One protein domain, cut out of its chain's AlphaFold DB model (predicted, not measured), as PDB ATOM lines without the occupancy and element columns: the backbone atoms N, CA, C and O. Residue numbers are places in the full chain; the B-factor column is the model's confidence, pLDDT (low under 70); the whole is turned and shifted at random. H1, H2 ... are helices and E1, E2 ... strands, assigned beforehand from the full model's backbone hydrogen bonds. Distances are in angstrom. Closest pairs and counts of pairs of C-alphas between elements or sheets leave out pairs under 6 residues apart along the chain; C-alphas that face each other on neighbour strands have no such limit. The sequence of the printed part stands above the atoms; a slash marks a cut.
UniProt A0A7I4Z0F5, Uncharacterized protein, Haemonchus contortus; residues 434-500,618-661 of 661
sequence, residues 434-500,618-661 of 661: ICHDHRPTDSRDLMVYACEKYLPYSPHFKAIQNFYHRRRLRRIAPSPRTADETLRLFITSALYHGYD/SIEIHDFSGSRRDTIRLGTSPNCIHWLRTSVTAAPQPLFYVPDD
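What this domain is: This is residues 434 to 500 and 618 to 661 of the 661 residues of an uncharacterized protein of Haemonchus contortus (UniProt A0A7I4Z0F5). A strongly twisted five-stranded sheet is sandwiched between helices: the helical hairpin H1 and H2 packs on one face near edge strand E1, and H3 covers part of the other face over E4. These are three layers, helices on both faces of a sheet. The printed part has 111 residues, with three named helices and five named strands in the order H1 H2 E1 H3 E2 E3 E4 E5. The sheet, E1 E5 E4 E2 E3, is mixed, and so is the class; the whole is compact, with a radius of gyration of the C-alphas of 13.3 A and spans of 36 by 32 by 26 A.

How they stand to each other: H1, residues 446 to 453, and H2, residues 459 to 470, touch at Ala 450 and Phe 461, their closest C-alphas, 5.8 A apart, running opposite ways at a shallow tilt of 10 degrees. E1, residues 473 to 476, is antiparallel to E5, residues 653 to 657, with N 474 and O 656 at 2.9 A. H3, residues 483 to 496, is on the opposite face from H2, at a height over the sheet of 9.6 A. E2, residues 618 to 623, and E3, residues 630 to 634, form a hairpin, with N 621 and O 632 at 2.9 A. E4, residues 640 to 645, is parallel to E2, with N 643 and O 620 at 2.9 A, and forms a hairpin with E5, with N 653 and O 644 at 2.8 A. In H1, H2 and H3 every O i to N i+4 pair is within hydrogen-bond range.

Where its parts are: H1 begins at C-alpha 446 (75.308, 43.054, 95.519). H2 measures 16.0 A, H3 19.7 A and E4 16.1 A from first to last C-alpha. E5 ends at C-alpha 657 (68.454, 39.193, 102.175).

The domain as a whole: Residues 501 to 617 are not printed; C-alphas 500 and 618 are 11.4 A apart across the cut. No link printed whole is long. Residues 660 to 661 have pLDDT under 70.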
ATOM      1  N   ILE A 434      59.831  39.588 106.387       71.50
ATOM      2  CA  ILE A 434      60.663  40.766 106.122       71.50
ATOM      3  C   ILE A 434      59.808  42.030 106.133       71.50
ATOM      4  O   ILE A 434      58.749  42.073 105.508       71.50
ATOM      5  N   CYS A 435      60.278  43.077 106.811       73.19
ATOM      6  CA  CYS A 435      59.604  44.372 106.808       73.19
ATOM      7  C   CYS A 435      60.148  45.234 105.661       73.19
ATOM      8  O   CYS A 435      61.235  45.803 105.762       73.19
ATOM      9  N   HIS A 436      59.406  45.308 104.551       70.69
ATOM     10  CA  HIS A 436      59.838  46.024 103.344       70.69
ATOM     11  C   HIS A 436      60.022  47.534 103.578       70.69
ATOM     12  O   HIS A 436      60.867  48.138 102.916       70.69
ATOM     13  N   ASP A 437      59.323  48.106 104.561       70.88
ATOM     14  CA  ASP A 437      59.411  49.519 104.956       70.88
ATOM     15  C   ASP A 437      60.808  49.903 105.484       70.88
ATOM     16  O   ASP A 437      61.250  51.038 105.325       70.88
ATOM     17  N   HIS A 438      61.552  48.936 106.041       74.50
ATOM     18  CA  HIS A 438      62.937  49.111 106.509       74.50
ATOM     19  C   HIS A 438      63.991  48.789 105.443       74.50
ATOM     20  O   HIS A 438      65.172  48.626 105.751       74.50
ATOM     21  N   ARG A 439      63.614  48.665 104.167       76.81
ATOM     22  CA  ARG A 439      64.593  48.511 103.082       76.81
ATOM     23  C   ARG A 439      65.358  49.832 102.905       76.81
ATOM     24  O   ARG A 439      64.726  50.828 102.562       76.81
ATOM     25  N   PRO A 440      66.701  49.873 103.034       73.56
ATOM     26  CA  PRO A 440      67.435  51.119 102.830       73.56
ATOM     27  C   PRO A 440      67.247  51.613 101.394       73.56
ATOM     28  O   PRO A 440      67.505  50.859 100.446       73.56
ATOM     29  N   THR A 441      66.832  52.871 101.235       75.31
ATOM     30  CA  THR A 441      66.612  53.535  99.936       75.31
ATOM     31  C   THR A 441      67.830  53.394  99.029       75.31
ATOM     32  O   THR A 441      67.723  52.966  97.882       75.31
ATOM     33  N   ASP A 442      69.003  53.632  99.610       84.62
ATOM     34  CA  ASP A 442      70.288  53.721  98.922       84.62
ATOM     35  C   ASP A 442      70.977  52.347  98.805       84.62
ATOM     36  O   ASP A 442      72.137  52.239  98.401       84.62
ATOM     37  N   SER A 443      70.282  51.263  99.181       90.44
ATOM     38  CA  SER A 443      70.785  49.905  98.980       90.44
ATOM     39  C   SER A 443      70.874  49.586  97.489       90.44
ATOM     40  O   SER A 443      69.909  49.772  96.746       90.44
ATOM     41  N   ARG A 444      72.002  49.031  97.044       92.56
ATOM     42  CA  ARG A 444      72.205  48.589  95.655       92.56
ATOM     43  C   ARG A 444      72.339  47.075  95.553       92.56
ATOM     44  O   ARG A 444      72.557  46.406  96.561       92.56
ATOM     45  N   ASP A 445      72.191  46.535  94.346       94.38
ATOM     46  CA  ASP A 445      72.396  45.104  94.105       94.38
ATOM     47  C   ASP A 445      73.854  44.694  94.392       94.38
ATOM     48  O   ASP A 445      74.812  45.410  94.073       94.38
ATOM     49  N   LEU A 446      74.019  43.542  95.042       95.31
ATOM     50  CA  LEU A 446      75.308  43.054  95.519       95.31
ATOM     51  C   LEU A 446      76.181  42.457  94.396       95.31
ATOM     52  O   LEU A 446      77.406  42.525  94.494       95.31
ATOM     53  N   MET A 447      75.601  41.937  93.309       95.06
ATOM     54  CA  MET A 447      76.373  41.519  92.132       95.06
ATOM     55  C   MET A 447      76.805  42.718  91.286       95.06
ATOM     56  O   MET A 447      77.948  42.740  90.834       95.06
ATOM     57  N   VAL A 448      75.970  43.755  91.158       95.38
ATOM     58  CA  VAL A 448      76.389  45.048  90.582       95.38
ATOM     59  C   VAL A 448      77.552  45.633  91.393       95.38
ATOM     60  O   VAL A 448      78.589  45.971  90.822       95.38
ATOM     61  N   TYR A 449      77.454  45.634  92.732       95.12
ATOM     62  CA  TYR A 449      78.578  46.006  93.603       95.12
ATOM     63  C   TYR A 449      79.831  45.161  93.320       95.12
ATOM     64  O   TYR A 449      80.932  45.710  93.247       95.12
ATOM     65  N   ALA A 450      79.685  43.840  93.173       94.88
ATOM     66  CA  ALA A 450      80.808  42.936  92.943       94.88
ATOM     67  C   ALA A 450      81.520  43.209  91.610       94.88
ATOM     68  O   ALA A 450      82.749  43.254  91.595       94.88
ATOM     69  N   CYS A 451      80.766  43.423  90.527       94.94
ATOM     70  CA  CYS A 451      81.293  43.716  89.192       94.94
ATOM     71  C   CYS A 451      82.073  45.038  89.132       94.94
ATOM     72  O   CYS A 451      83.083  45.114  88.439       94.94
ATOM     73  N   GLU A 452      81.643  46.069  89.865       94.69
ATOM     74  CA  GLU A 452      82.381  47.338  89.956       94.69
ATOM     75  C   GLU A 452      83.674  47.232  90.777       94.69
ATOM     76  O   GLU A 452      84.656  47.916  90.490       94.69
ATOM     77  N   LYS A 453      83.655  46.449  91.865       92.62
ATOM     78  CA  LYS A 453      84.722  46.450  92.881       92.62
ATOM     79  C   LYS A 453      85.780  45.372  92.686       92.62
ATOM     80  O   LYS A 453      86.887  45.528  93.200       92.62
ATOM     81  N   TYR A 454      85.461  44.287  91.987       93.38
ATOM     82  CA  TYR A 454      86.324  43.119  91.885       93.38
ATOM     83  C   TYR A 454      86.356  42.568  90.462       93.38
ATOM     84  O   TYR A 454      85.325  42.421  89.813       93.38
ATOM     85  N   LEU A 455      87.548  42.168  90.008       92.50
ATOM     86  CA  LEU A 455      87.698  41.472  88.732       92.50
ATOM     87  C   LEU A 455      86.821  40.199  88.705       92.50
ATOM     88  O   LEU A 455      86.789  39.471  89.714       92.50
ATOM     89  N   PRO A 456      86.164  39.886  87.572       92.19
ATOM     90  CA  PRO A 456      85.431  38.638  87.390       92.19
ATOM     91  C   PRO A 456      86.269  37.415  87.774       92.19
ATOM     92  O   PRO A 456      87.487  37.387  87.602       92.19
ATOM     93  N   TYR A 457      85.611  36.397  88.331       89.00
ATOM     94  CA  TYR A 457      86.224  35.149  88.815       89.00
ATOM     95  C   TYR A 457      87.272  35.270  89.938       89.00
ATOM     96  O   TYR A 457      87.746  34.228  90.412       89.00
ATOM     97  N   SER A 458      87.603  36.481  90.403       92.88
ATOM     98  CA  SER A 458      88.510  36.692  91.537       92.88
ATOM     99  C   SER A 458      87.997  36.009  92.817       92.88
ATOM    100  O   SER A 458      86.793  35.756  92.956       92.88
ATOM    101  N   PRO A 459      88.875  35.710  93.798       91.31
ATOM    102  CA  PRO A 459      88.461  35.070  95.042       91.31
ATOM    103  C   PRO A 459      87.374  35.842  95.797       91.31
ATOM    104  O   PRO A 459      86.518  35.203  96.402       91.31
ATOM    105  N   HIS A 460      87.387  37.177  95.759       92.06
ATOM    106  CA  HIS A 460      86.373  38.018  96.400       92.06
ATOM    107  C   HIS A 460      85.062  38.030  95.613       92.06
ATOM    108  O   HIS A 460      84.014  37.772  96.203       92.06
ATOM    109  N   PHE A 461      85.112  38.175  94.284       93.94
ATOM    110  CA  PHE A 461      83.926  38.068  93.428       93.94
ATOM    111  C   PHE A 461      83.196  36.728  93.632       93.94
ATOM    112  O   PHE A 461      81.999  36.701  93.910       93.94
ATOM    113  N   LYS A 462      83.933  35.607  93.614       92.94
ATOM    114  CA  LYS A 462      83.379  34.266  93.884       92.94
ATOM    115  C   LYS A 462      82.808  34.123  95.299       92.94
ATOM    116  O   LYS A 462      81.910  33.312  95.504       92.94
ATOM    117  N   ALA A 463      83.303  34.870  96.285       92.19
ATOM    118  CA  ALA A 463      82.745  34.852  97.637       92.19
ATOM    119  C   ALA A 463      81.421  35.628  97.713       92.19
ATOM    120  O   ALA A 463      80.439  35.095  98.225       92.19
ATOM    121  N   ILE A 464      81.362  36.820  97.109       94.31
ATOM    122  CA  ILE A 464      80.130  37.614  97.009       94.31
ATOM    123  C   ILE A 464      79.053  36.854  96.222       94.31
ATOM    124  O   ILE A 464      77.916  36.754  96.676       94.31
ATOM    125  N   GLN A 465      79.423  36.202  95.119       93.88
ATOM    126  CA  GLN A 465      78.523  35.342  94.347       93.88
ATOM    127  C   GLN A 465      77.945  34.176  95.180       93.88
ATOM    128  O   GLN A 465      76.792  33.782  94.993       93.88
ATOM    129  N   ASN A 466      78.703  33.637  96.145       93.25
ATOM    130  CA  ASN A 466      78.174  32.648  97.089       93.25
ATOM    131  C   ASN A 466      77.214  33.273  98.116       93.25
ATOM    132  O   ASN A 466      76.221  32.635  98.458       93.25
ATOM    133  N   PHE A 467      77.446  34.504  98.583       92.62
ATOM    134  CA  PHE A 467      76.469  35.213  99.421       92.62
ATOM    135  C   PHE A 467      75.163  35.482  98.662       92.62
ATOM    136  O   PHE A 467      74.089  35.207  99.196       92.62
ATOM    137  N   TYR A 468      75.260  35.901  97.399       93.56
ATOM    138  CA  TYR A 468      74.116  36.181  96.536       93.56
ATOM    139  C   TYR A 468      73.264  34.936  96.259       93.56
ATOM    140  O   TYR A 468      72.069  34.935  96.534       93.56
ATOM    141  N   HIS A 469      73.866  33.842  95.772       90.94
ATOM    142  CA  HIS A 469      73.099  32.645  95.399       90.94
ATOM    143  C   HIS A 469      72.811  31.685  96.568       90.94
ATOM    144  O   HIS A 469      71.769  31.038  96.558       90.94
ATOM    145  N   ARG A 470      73.713  31.540  97.557       88.00
ATOM    146  CA  ARG A 470      73.558  30.541  98.642       88.00
ATOM    147  C   ARG A 470      73.026  31.115  99.950       88.00
ATOM    148  O   ARG A 470      72.292  30.418 100.638       88.00
ATOM    149  N   ARG A 471      73.399  32.351 100.311       86.00
ATOM    150  CA  ARG A 471      72.836  33.054 101.483       86.00
ATOM    151  C   ARG A 471      71.675  33.995 101.120       86.00
ATOM    152  O   ARG A 471      71.106  34.598 102.021       86.00
ATOM    153  N   ARG A 472      71.318  34.116  99.830       89.88
ATOM    154  CA  ARG A 472      70.266  35.013  99.296       89.88
ATOM    155  C   ARG A 472      70.445  36.496  99.666       89.88
ATOM    156  O   ARG A 472      69.500  37.279  99.618       89.88
ATOM    157  N   LEU A 473      71.671  36.904 100.003       92.44
ATOM    158  CA  LEU A 473      72.008  38.293 100.311       92.44
ATOM    159  C   LEU A 473      72.130  39.057  98.992       92.44
ATOM    160  O   LEU A 473      73.161  38.989  98.327       92.44
ATOM    161  N   ARG A 474      71.050  39.725  98.574       92.94
ATOM    162  CA  ARG A 474      70.955  40.360  97.253       92.94
ATOM    163  C   ARG A 474      71.332  41.833  97.237       92.94
ATOM    164  O   ARG A 474      71.692  42.334  96.176       92.94
ATOM    165  N   ARG A 475      71.264  42.543  98.368       93.44
ATOM    166  CA  ARG A 475      71.557  43.988  98.417       93.44
ATOM    167  C   ARG A 475      72.611  44.343  99.454       93.44
ATOM    168  O   ARG A 475      72.820  43.617 100.423       93.44
ATOM    169  N   ILE A 476      73.248  45.486  99.239       95.12
ATOM    170  CA  ILE A 476      74.261  46.083 100.109       95.12
ATOM    171  C   ILE A 476      73.957  47.573 100.287       95.12
ATOM    172  O   ILE A 476      73.706  48.280  99.309       95.12
ATOM    173  N   ALA A 477      73.935  48.038 101.535       94.62
ATOM    174  CA  ALA A 477      73.765  49.453 101.875       94.62
ATOM    175  C   ALA A 477      75.056  50.262 101.618       94.62
ATOM    176  O   ALA A 477      76.130  49.665 101.476       94.62
ATOM    177  N   PRO A 478      74.998  51.609 101.561       92.19
ATOM    178  CA  PRO A 478      76.196  52.452 101.535       92.19
ATOM    179  C   PRO A 478      77.147  52.161 102.710       92.19
ATOM    180  O   PRO A 478      76.749  51.620 103.739       92.19
ATOM    181  N   SER A 479      78.425  52.520 102.550       92.00
ATOM    182  CA  SER A 479      79.383  52.498 103.663       92.00
ATOM    183  C   SER A 479      79.072  53.652 104.607       92.00
ATOM    184  O   SER A 479      79.174  54.797 104.152       92.00
ATOM    185  N   PRO A 480      78.767  53.393 105.892       93.75
ATOM    186  CA  PRO A 480      78.666  54.465 106.863       93.75
ATOM    187  C   PRO A 480      80.034  55.132 107.058       93.75
ATOM    188  O   PRO A 480      81.092  54.538 106.812       93.75
ATOM    189  N   ARG A 481      79.993  56.394 107.472       92.94
ATOM    190  CA  ARG A 481      81.134  57.284 107.714       92.94
ATOM    191  C   ARG A 481      81.202  57.764 109.163       92.94
ATOM    192  O   ARG A 481      82.217  58.332 109.552       92.94
ATOM    193  N   THR A 482      80.139  57.548 109.933       95.88
ATOM    194  CA  THR A 482      79.976  58.025 111.311       95.88
ATOM    195  C   THR A 482      79.377  56.936 112.208       95.88
ATOM    196  O   THR A 482      78.926  55.888 111.720       95.88
ATOM    197  N   ALA A 483      79.361  57.169 113.521       95.69
ATOM    198  CA  ALA A 483      78.700  56.281 114.473       95.69
ATOM    199  C   ALA A 483      77.190  56.226 114.199       95.69
ATOM    200  O   ALA A 483      76.647  55.135 114.035       95.69
ATOM    201  N   ASP A 484      76.539  57.383 114.059       95.81
ATOM    202  CA  ASP A 484      75.089  57.491 113.860       95.81
ATOM    203  C   ASP A 484      74.615  56.790 112.583       95.81
ATOM    204  O   ASP A 484      73.608  56.084 112.597       95.81
ATOM    205  N   GLU A 485      75.352  56.927 111.473       95.19
ATOM    206  CA  GLU A 485      75.052  56.206 110.231       95.19
ATOM    207  C   GLU A 485      75.174  54.686 110.423       95.19
ATOM    208  O   GLU A 485      74.350  53.926 109.913       95.19
ATOM    209  N   THR A 486      76.172  54.239 111.190       95.94
ATOM    210  CA  THR A 486      76.386  52.816 111.486       95.94
ATOM    211  C   THR A 486      75.276  52.261 112.384       95.94
ATOM    212  O   THR A 486      74.745  51.186 112.105       95.94
ATOM    213  N   LEU A 487      74.880  53.004 113.425       96.12
ATOM    214  CA  LEU A 487      73.787  52.639 114.329       96.12
ATOM    215  C   LEU A 487      72.428  52.653 113.618       96.12
ATOM    216  O   LEU A 487      71.671  51.694 113.760       96.12
ATOM    217  N   ARG A 488      72.136  53.669 112.789       94.69
ATOM    218  CA  ARG A 488      70.912  53.718 111.971       94.69
ATOM    219  C   ARG A 488      70.826  52.489 111.067       94.69
ATOM    220  O   ARG A 488      69.835  51.769 111.117       94.69
ATOM    221  N   LEU A 489      71.888  52.188 110.313       94.25
ATOM    222  CA  LEU A 489      71.940  51.006 109.443       94.25
ATOM    223  C   LEU A 489      71.836  49.677 110.215       94.25
ATOM    224  O   LEU A 489      71.263  48.723 109.688       94.25
ATOM    225  N   PHE A 490      72.344  49.603 111.448       95.06
ATOM    226  CA  PHE A 490      72.187  48.443 112.329       95.06
ATOM    227  C   PHE A 490      70.730  48.242 112.773       95.06
ATOM    228  O   PHE A 490      70.198  47.145 112.600       95.06
ATOM    229  N   ILE A 491      70.067  49.296 113.266       93.62
ATOM    230  CA  ILE A 491      68.646  49.266 113.658       93.62
ATOM    231  C   ILE A 491      67.788  48.884 112.444       93.62
ATOM    232  O   ILE A 491      67.032  47.915 112.502       93.62
ATOM    233  N   THR A 492      67.969  49.576 111.314       91.75
ATOM    234  CA  THR A 492      67.268  49.293 110.053       91.75
ATOM    235  C   THR A 492      67.488  47.850 109.586       91.75
ATOM    236  O   THR A 492      66.532  47.192 109.187       91.75
ATOM    237  N   SER A 493      68.709  47.307 109.677       91.75
ATOM    238  CA  SER A 493      68.989  45.909 109.311       91.75
ATOM    239  C   SER A 493      68.268  44.909 110.223       91.75
ATOM    240  O   SER A 493      67.656  43.965 109.721       91.75
ATOM    241  N   ALA A 494      68.272  45.120 111.543       91.88
ATOM    242  CA  ALA A 494      67.565  44.250 112.482       91.88
ATOM    243  C   ALA A 494      66.040  44.263 112.257       91.88
ATOM    244  O   ALA A 494      65.430  43.197 112.140       91.88
ATOM    245  N   LEU A 495      65.442  45.455 112.121       90.00
ATOM    246  CA  LEU A 495      64.003  45.623 111.890       90.00
ATOM    247  C   LEU A 495      63.564  45.083 110.519       90.00
ATOM    248  O   LEU A 495      62.531  44.419 110.429       90.00
ATOM    249  N   TYR A 496      64.370  45.276 109.470       88.69
ATOM    250  CA  TYR A 496      64.139  44.692 108.143       88.69
ATOM    251  C   TYR A 496      64.056  43.159 108.189       88.69
ATOM    252  O   TYR A 496      63.177  42.560 107.569       88.69
ATOM    253  N   HIS A 497      64.927  42.520 108.975       87.56
ATOM    254  CA  HIS A 497      64.916  41.073 109.204       87.56
ATOM    255  C   HIS A 497      63.880  40.602 110.244       87.56
ATOM    256  O   HIS A 497      63.773  39.401 110.492       87.56
ATOM    257  N   GLY A 498      63.097  41.515 110.830       87.56
ATOM    258  CA  GLY A 498      62.064  41.199 111.816       87.56
ATOM    259  C   GLY A 498      62.603  40.750 113.180       87.56
ATOM    260  O   GLY A 498      61.846  40.152 113.955       87.56
ATOM    261  N   TYR A 499      63.884  41.014 113.467       89.56
ATOM    262  CA  TYR A 499      64.530  40.708 114.742       89.56
ATOM    263  C   TYR A 499      64.180  41.752 115.809       89.56
ATOM    264  O   TYR A 499      64.130  42.950 115.531       89.56
ATOM    265  N   ASP A 500      64.008  41.300 117.051       88.25
ATOM    266  CA  ASP A 500      63.934  42.194 118.206       88.25
ATOM    267  C   ASP A 500      65.346  42.652 118.594       88.25
ATOM    268  O   ASP A 500      66.263  41.842 118.706       88.25
ATOM    269  N   SER A 618      73.272  39.086 116.750       95.00
ATOM    270  CA  SER A 618      74.689  38.890 116.448       95.00
ATOM    271  C   SER A 618      75.058  39.469 115.079       95.00
ATOM    272  O   SER A 618      74.249  39.503 114.149       95.00
ATOM    273  N   ILE A 619      76.295  39.942 114.956       96.44
ATOM    274  CA  ILE A 619      76.819  40.632 113.776       96.44
ATOM    275  C   ILE A 619      77.907  39.748 113.167       96.44
ATOM    276  O   ILE A 619      78.943  39.533 113.793       96.44
ATOM    277  N   GLU A 620      77.688  39.223 111.962       96.12
ATOM    278  CA  GLU A 620      78.690  38.451 111.216       96.12
ATOM    279  C   GLU A 620      79.356  39.364 110.179       96.12
ATOM    280  O   GLU A 620      78.811  39.612 109.101       96.12
ATOM    281  N   ILE A 621      80.533  39.894 110.522       96.38
ATOM    282  CA  ILE A 621      81.349  40.722 109.630       96.38
ATOM    283  C   ILE A 621      82.228  39.799 108.783       96.38
ATOM    284  O   ILE A 621      83.159  39.167 109.285       96.38
ATOM    285  N   HIS A 622      81.958  39.748 107.483       95.25
ATOM    286  CA  HIS A 622      82.819  39.119 106.488       95.25
ATOM    287  C   HIS A 622      83.909  40.106 106.066       95.25
ATOM    288  O   HIS A 622      83.606  41.138 105.462       95.25
ATOM    289  N   ASP A 623      85.170  39.807 106.379       94.06
ATOM    290  CA  ASP A 623      86.287  40.711 106.114       94.06
ATOM    291  C   ASP A 623      87.074  40.263 104.880       94.06
ATOM    292  O   ASP A 623      87.743  39.227 104.876       94.06
ATOM    293  N   PHE A 624      86.939  41.041 103.805       92.69
ATOM    294  CA  PHE A 624      87.636  40.879 102.528       92.69
ATOM    295  C   PHE A 624      88.677  41.998 102.324       92.69
ATOM    296  O   PHE A 624      89.077  42.268 101.191       92.69
ATOM    297  N   SER A 625      89.103  42.685 103.395       88.44
ATOM    298  CA  SER A 625      90.175  43.686 103.312       88.44
ATOM    299  C   SER A 625      91.578  43.066 103.207       88.44
ATOM    300  O   SER A 625      92.498  43.707 102.699       88.44
ATOM    301  N   GLY A 626      91.739  41.821 103.668       84.56
ATOM    302  CA  GLY A 626      92.989  41.061 103.633       84.56
ATOM    303  C   GLY A 626      93.096  40.087 102.456       84.56
ATOM    304  O   GLY A 626      92.191  39.924 101.642       84.56
ATOM    305  N   SER A 627      94.227  39.381 102.385       76.81
ATOM    306  CA  SER A 627      94.423  38.257 101.452       76.81
ATOM    307  C   SER A 627      93.745  36.960 101.918       76.81
ATOM    308  O   SER A 627      93.529  36.046 101.119       76.81
ATOM    309  N   ARG A 628      93.397  36.881 103.207       81.81
ATOM    310  CA  ARG A 628      92.512  35.867 103.788       81.81
ATOM    311  C   ARG A 628      91.114  36.455 103.948       81.81
ATOM    312  O   ARG A 628      90.971  37.650 104.179       81.81
ATOM    313  N   ARG A 629      90.101  35.595 103.821       82.81
ATOM    314  CA  ARG A 629      88.710  35.936 104.131       82.81
ATOM    315  C   ARG A 629      88.404  35.446 105.532       82.81
ATOM    316  O   ARG A 629      88.109  34.264 105.706       82.81
ATOM    317  N   ASP A 630      88.475  36.350 106.492       89.31
ATOM    318  CA  ASP A 630      88.121  36.051 107.871       89.31
ATOM    319  C   ASP A 630      86.653  36.436 108.114       89.31
ATOM    320  O   ASP A 630      86.037  37.195 107.358       89.31
ATOM    321  N   THR A 631      86.015  35.826 109.109       93.06
ATOM    322  CA  THR A 631      84.612  36.101 109.442       93.06
ATOM    323  C   THR A 631      84.491  36.250 110.945       93.06
ATOM    324  O   THR A 631      84.694  35.299 111.698       93.06
ATOM    325  N   ILE A 632      84.208  37.477 111.370       94.38
ATOM    326  CA  ILE A 632      84.178  37.892 112.767       94.38
ATOM    327  C   ILE A 632      82.712  37.906 113.197       94.38
ATOM    328  O   ILE A 632      81.941  38.738 112.719       94.38
ATOM    329  N   ARG A 633      82.320  36.991 114.090       94.88
ATOM    330  CA  ARG A 633      81.001  37.031 114.733       94.88
ATOM    331  C   ARG A 633      81.096  37.776 116.058       94.88
ATOM    332  O   ARG A 633      81.912  37.431 116.909       94.88
ATOM    333  N   LEU A 634      80.243  38.777 116.222       94.69
ATOM    334  CA  LEU A 634      80.103  39.587 117.425       94.69
ATOM    335  C   LEU A 634      78.732  39.293 118.036       94.69
ATOM    336  O   LEU A 634      77.734  39.291 117.319       94.69
ATOM    337  N   GLY A 635      78.683  39.029 119.340       90.69
ATOM    338  CA  GLY A 635      77.460  38.583 120.008       90.69
ATOM    339  C   GLY A 635      77.150  37.094 119.846       90.69
ATOM    340  O   GLY A 635      77.630  36.419 118.933       90.69
ATOM    341  N   THR A 636      76.335  36.576 120.765       89.12
ATOM    342  CA  THR A 636      76.000  35.145 120.892       89.12
ATOM    343  C   THR A 636      74.575  34.792 120.462       89.12
ATOM    344  O   THR A 636      74.259  33.606 120.379       89.12
ATOM    345  N   SER A 637      73.724  35.785 120.173       90.75
ATOM    346  CA  SER A 637      72.330  35.565 119.761       90.75
ATOM    347  C   SER A 637      72.229  34.675 118.510       90.75
ATOM    348  O   SER A 637      73.062  34.808 117.603       90.75
ATOM    349  N   PRO A 638      71.224  33.780 118.408       88.88
ATOM    350  CA  PRO A 638      70.961  33.023 117.185       88.88
ATOM    351  C   PRO A 638      70.556  33.927 116.012       88.88
ATOM    352  O   PRO A 638      70.875  33.592 114.870       88.88
ATOM    353  N   ASN A 639      69.915  35.071 116.284       91.38
ATOM    354  CA  ASN A 639      69.604  36.081 115.274       91.38
ATOM    355  C   ASN A 639      70.914  36.652 114.727       91.38
ATOM    356  O   ASN A 639      71.836  36.962 115.491       91.38
ATOM    357  N   CYS A 640      71.020  36.785 113.406       92.75
ATOM    358  CA  CYS A 640      72.259  37.203 112.760       92.75
ATOM    359  C   CYS A 640      71.985  38.183 111.622       92.75
ATOM    360  O   CYS A 640      71.181  37.893 110.733       92.75
ATOM    361  N   ILE A 641      72.694  39.312 111.632       94.69
ATOM    362  CA  ILE A 641      72.802  40.233 110.495       94.69
ATOM    363  C   ILE A 641      74.206  40.137 109.897       94.69
ATOM    364  O   ILE A 641      75.196  39.982 110.617       94.69
ATOM    365  N   HIS A 642      74.301  40.211 108.572       95.50
ATOM    366  CA  HIS A 642      75.559  40.024 107.850       95.50
ATOM    367  C   HIS A 642      76.096  41.366 107.357       95.50
ATOM    368  O   HIS A 642      75.353  42.174 106.805       95.50
ATOM    369  N   TRP A 643      77.393  41.597 107.531       96.81
ATOM    370  CA  TRP A 643      78.073  42.816 107.095       96.81
ATOM    371  C   TRP A 643      79.319  42.454 106.283       96.81
ATOM    372  O   TRP A 643      79.924  41.405 106.489       96.81
ATOM    373  N   LEU A 644      79.719  43.319 105.355       96.12
ATOM    374  CA  LEU A 644      80.863  43.125 104.467       96.12
ATOM    375  C   LEU A 644      81.872  44.261 104.654       96.12
ATOM    376  O   LEU A 644      81.567  45.410 104.333       96.12
ATOM    377  N   ARG A 645      83.087  43.958 105.124       95.12
ATOM    378  CA  ARG A 645      84.212  44.907 105.108       95.12
ATOM    379  C   ARG A 645      85.061  44.648 103.864       95.12
ATOM    380  O   ARG A 645      85.565  43.545 103.677       95.12
ATOM    381  N   THR A 646      85.227  45.661 103.014       91.94
ATOM    382  CA  THR A 646      85.970  45.549 101.738       91.94
ATOM    383  C   THR A 646      87.313  46.283 101.724       91.94
ATOM    384  O   THR A 646      88.087  46.119 100.786       91.94
ATOM    385  N   SER A 647      87.620  47.056 102.770       89.62
ATOM    386  CA  SER A 647      88.915  47.700 103.021       89.62
ATOM    387  C   SER A 647      89.121  47.857 104.527       89.62
ATOM    388  O   SER A 647      88.150  48.061 105.250       89.62
ATOM    389  N   VAL A 648      90.373  47.836 104.995       87.00
ATOM    390  CA  VAL A 648      90.734  48.115 106.401       87.00
ATOM    391  C   VAL A 648      90.294  49.530 106.804       87.00
ATOM    392  O   VAL A 648      89.937  49.779 107.948       87.00
ATOM    393  N   THR A 649      90.291  50.455 105.840       86.25
ATOM    394  CA  THR A 649      89.915  51.867 106.015       86.25
ATOM    395  C   THR A 649      88.423  52.155 105.832       86.25
ATOM    396  O   THR A 649      88.013  53.300 105.997       86.25
ATOM    397  N   ALA A 650      87.615  51.159 105.459       88.00
ATOM    398  CA  ALA A 650      86.179  51.319 105.253       88.00
ATOM    399  C   ALA A 650      85.398  50.677 106.404       88.00
ATOM    400  O   ALA A 650      85.730  49.579 106.862       88.00
ATOM    401  N   ALA A 651      84.321  51.333 106.835       91.94
ATOM    402  CA  ALA A 651      83.374  50.702 107.739       91.94
ATOM    403  C   ALA A 651      82.725  49.480 107.051       91.94
ATOM    404  O   ALA A 651      82.538  49.485 105.828       91.94
ATOM    405  N   PRO A 652      82.373  48.420 107.801       95.06
ATOM    406  CA  PRO A 652      81.549  47.340 107.273       95.06
ATOM    407  C   PRO A 652      80.245  47.877 106.660       95.06
ATOM    408  O   PRO A 652      79.639  48.811 107.182       95.06
ATOM    409  N   GLN A 653      79.788  47.258 105.573       95.44
ATOM    410  CA  GLN A 653      78.532  47.581 104.889       95.44
ATOM    411  C   GLN A 653      77.491  46.484 105.166       95.44
ATOM    412  O   GLN A 653      77.810  45.315 104.933       95.44
ATOM    413  N   PRO A 654      76.263  46.789 105.622       95.25
ATOM    414  CA  PRO A 654      75.269  45.751 105.877       95.25
ATOM    415  C   PRO A 654      74.768  45.109 104.576       95.25
ATOM    416  O   PRO A 654      74.579  45.782 103.555       95.25
ATOM    417  N   LEU A 655      74.553  43.794 104.635       94.62
ATOM    418  CA  LEU A 655      74.028  42.954 103.563       94.62
ATOM    419  C   LEU A 655      72.589  42.544 103.877       94.62
ATOM    420  O   LEU A 655      72.294  42.068 104.970       94.62
ATOM    421  N   PHE A 656      71.712  42.656 102.882       91.75
ATOM    422  CA  PHE A 656      70.282  42.414 103.028       91.75
ATOM    423  C   PHE A 656      69.874  41.206 102.183       91.75
ATOM    424  O   PHE A 656      70.112  41.158 100.969       91.75
ATOM    425  N   TYR A 657      69.247  40.230 102.839       87.56
ATOM    426  CA  TYR A 657      68.454  39.193 102.175       87.56
ATOM    427  C   TYR A 657      67.330  39.860 101.377       87.56
ATOM    428  O   TYR A 657      66.758  40.837 101.840       87.56
ATOM    429  N   VAL A 658      66.981  39.331 100.209       81.00
ATOM    430  CA  VAL A 658      65.723  39.675  99.525       81.00
ATOM    431  C   VAL A 658      65.033  38.353  99.196       81.00
ATOM    432  O   VAL A 658      65.735  37.433  98.759       81.00
ATOM    433  N   PRO A 659      63.717  38.210  99.441       72.56
ATOM    434  CA  PRO A 659      63.004  36.982  99.114       72.56
ATOM    435  C   PRO A 659      63.097  36.647  97.620       72.56
ATOM    436  O   PRO A 659      63.467  37.474  96.786       72.56
ATOM    437  N   ASP A 660      62.816  35.384  97.318       67.94
ATOM    438  CA  ASP A 660      62.281  35.018  96.012       67.94
ATOM    439  C   ASP A 660      60.767  35.225  96.132       67.94
ATOM    440  O   ASP A 660      60.179  34.669  97.066       67.94
ATOM    441  N   ASP A 661      60.204  36.065  95.264       53.28
ATOM    442  CA  ASP A 661      58.757  36.295  95.138       53.28
ATOM    443  C   ASP A 661      58.055  35.090  94.463       53.28
ATOM    444  O   ASP A 661      58.707  34.419  93.623       53.28
TER     445      ASP A 661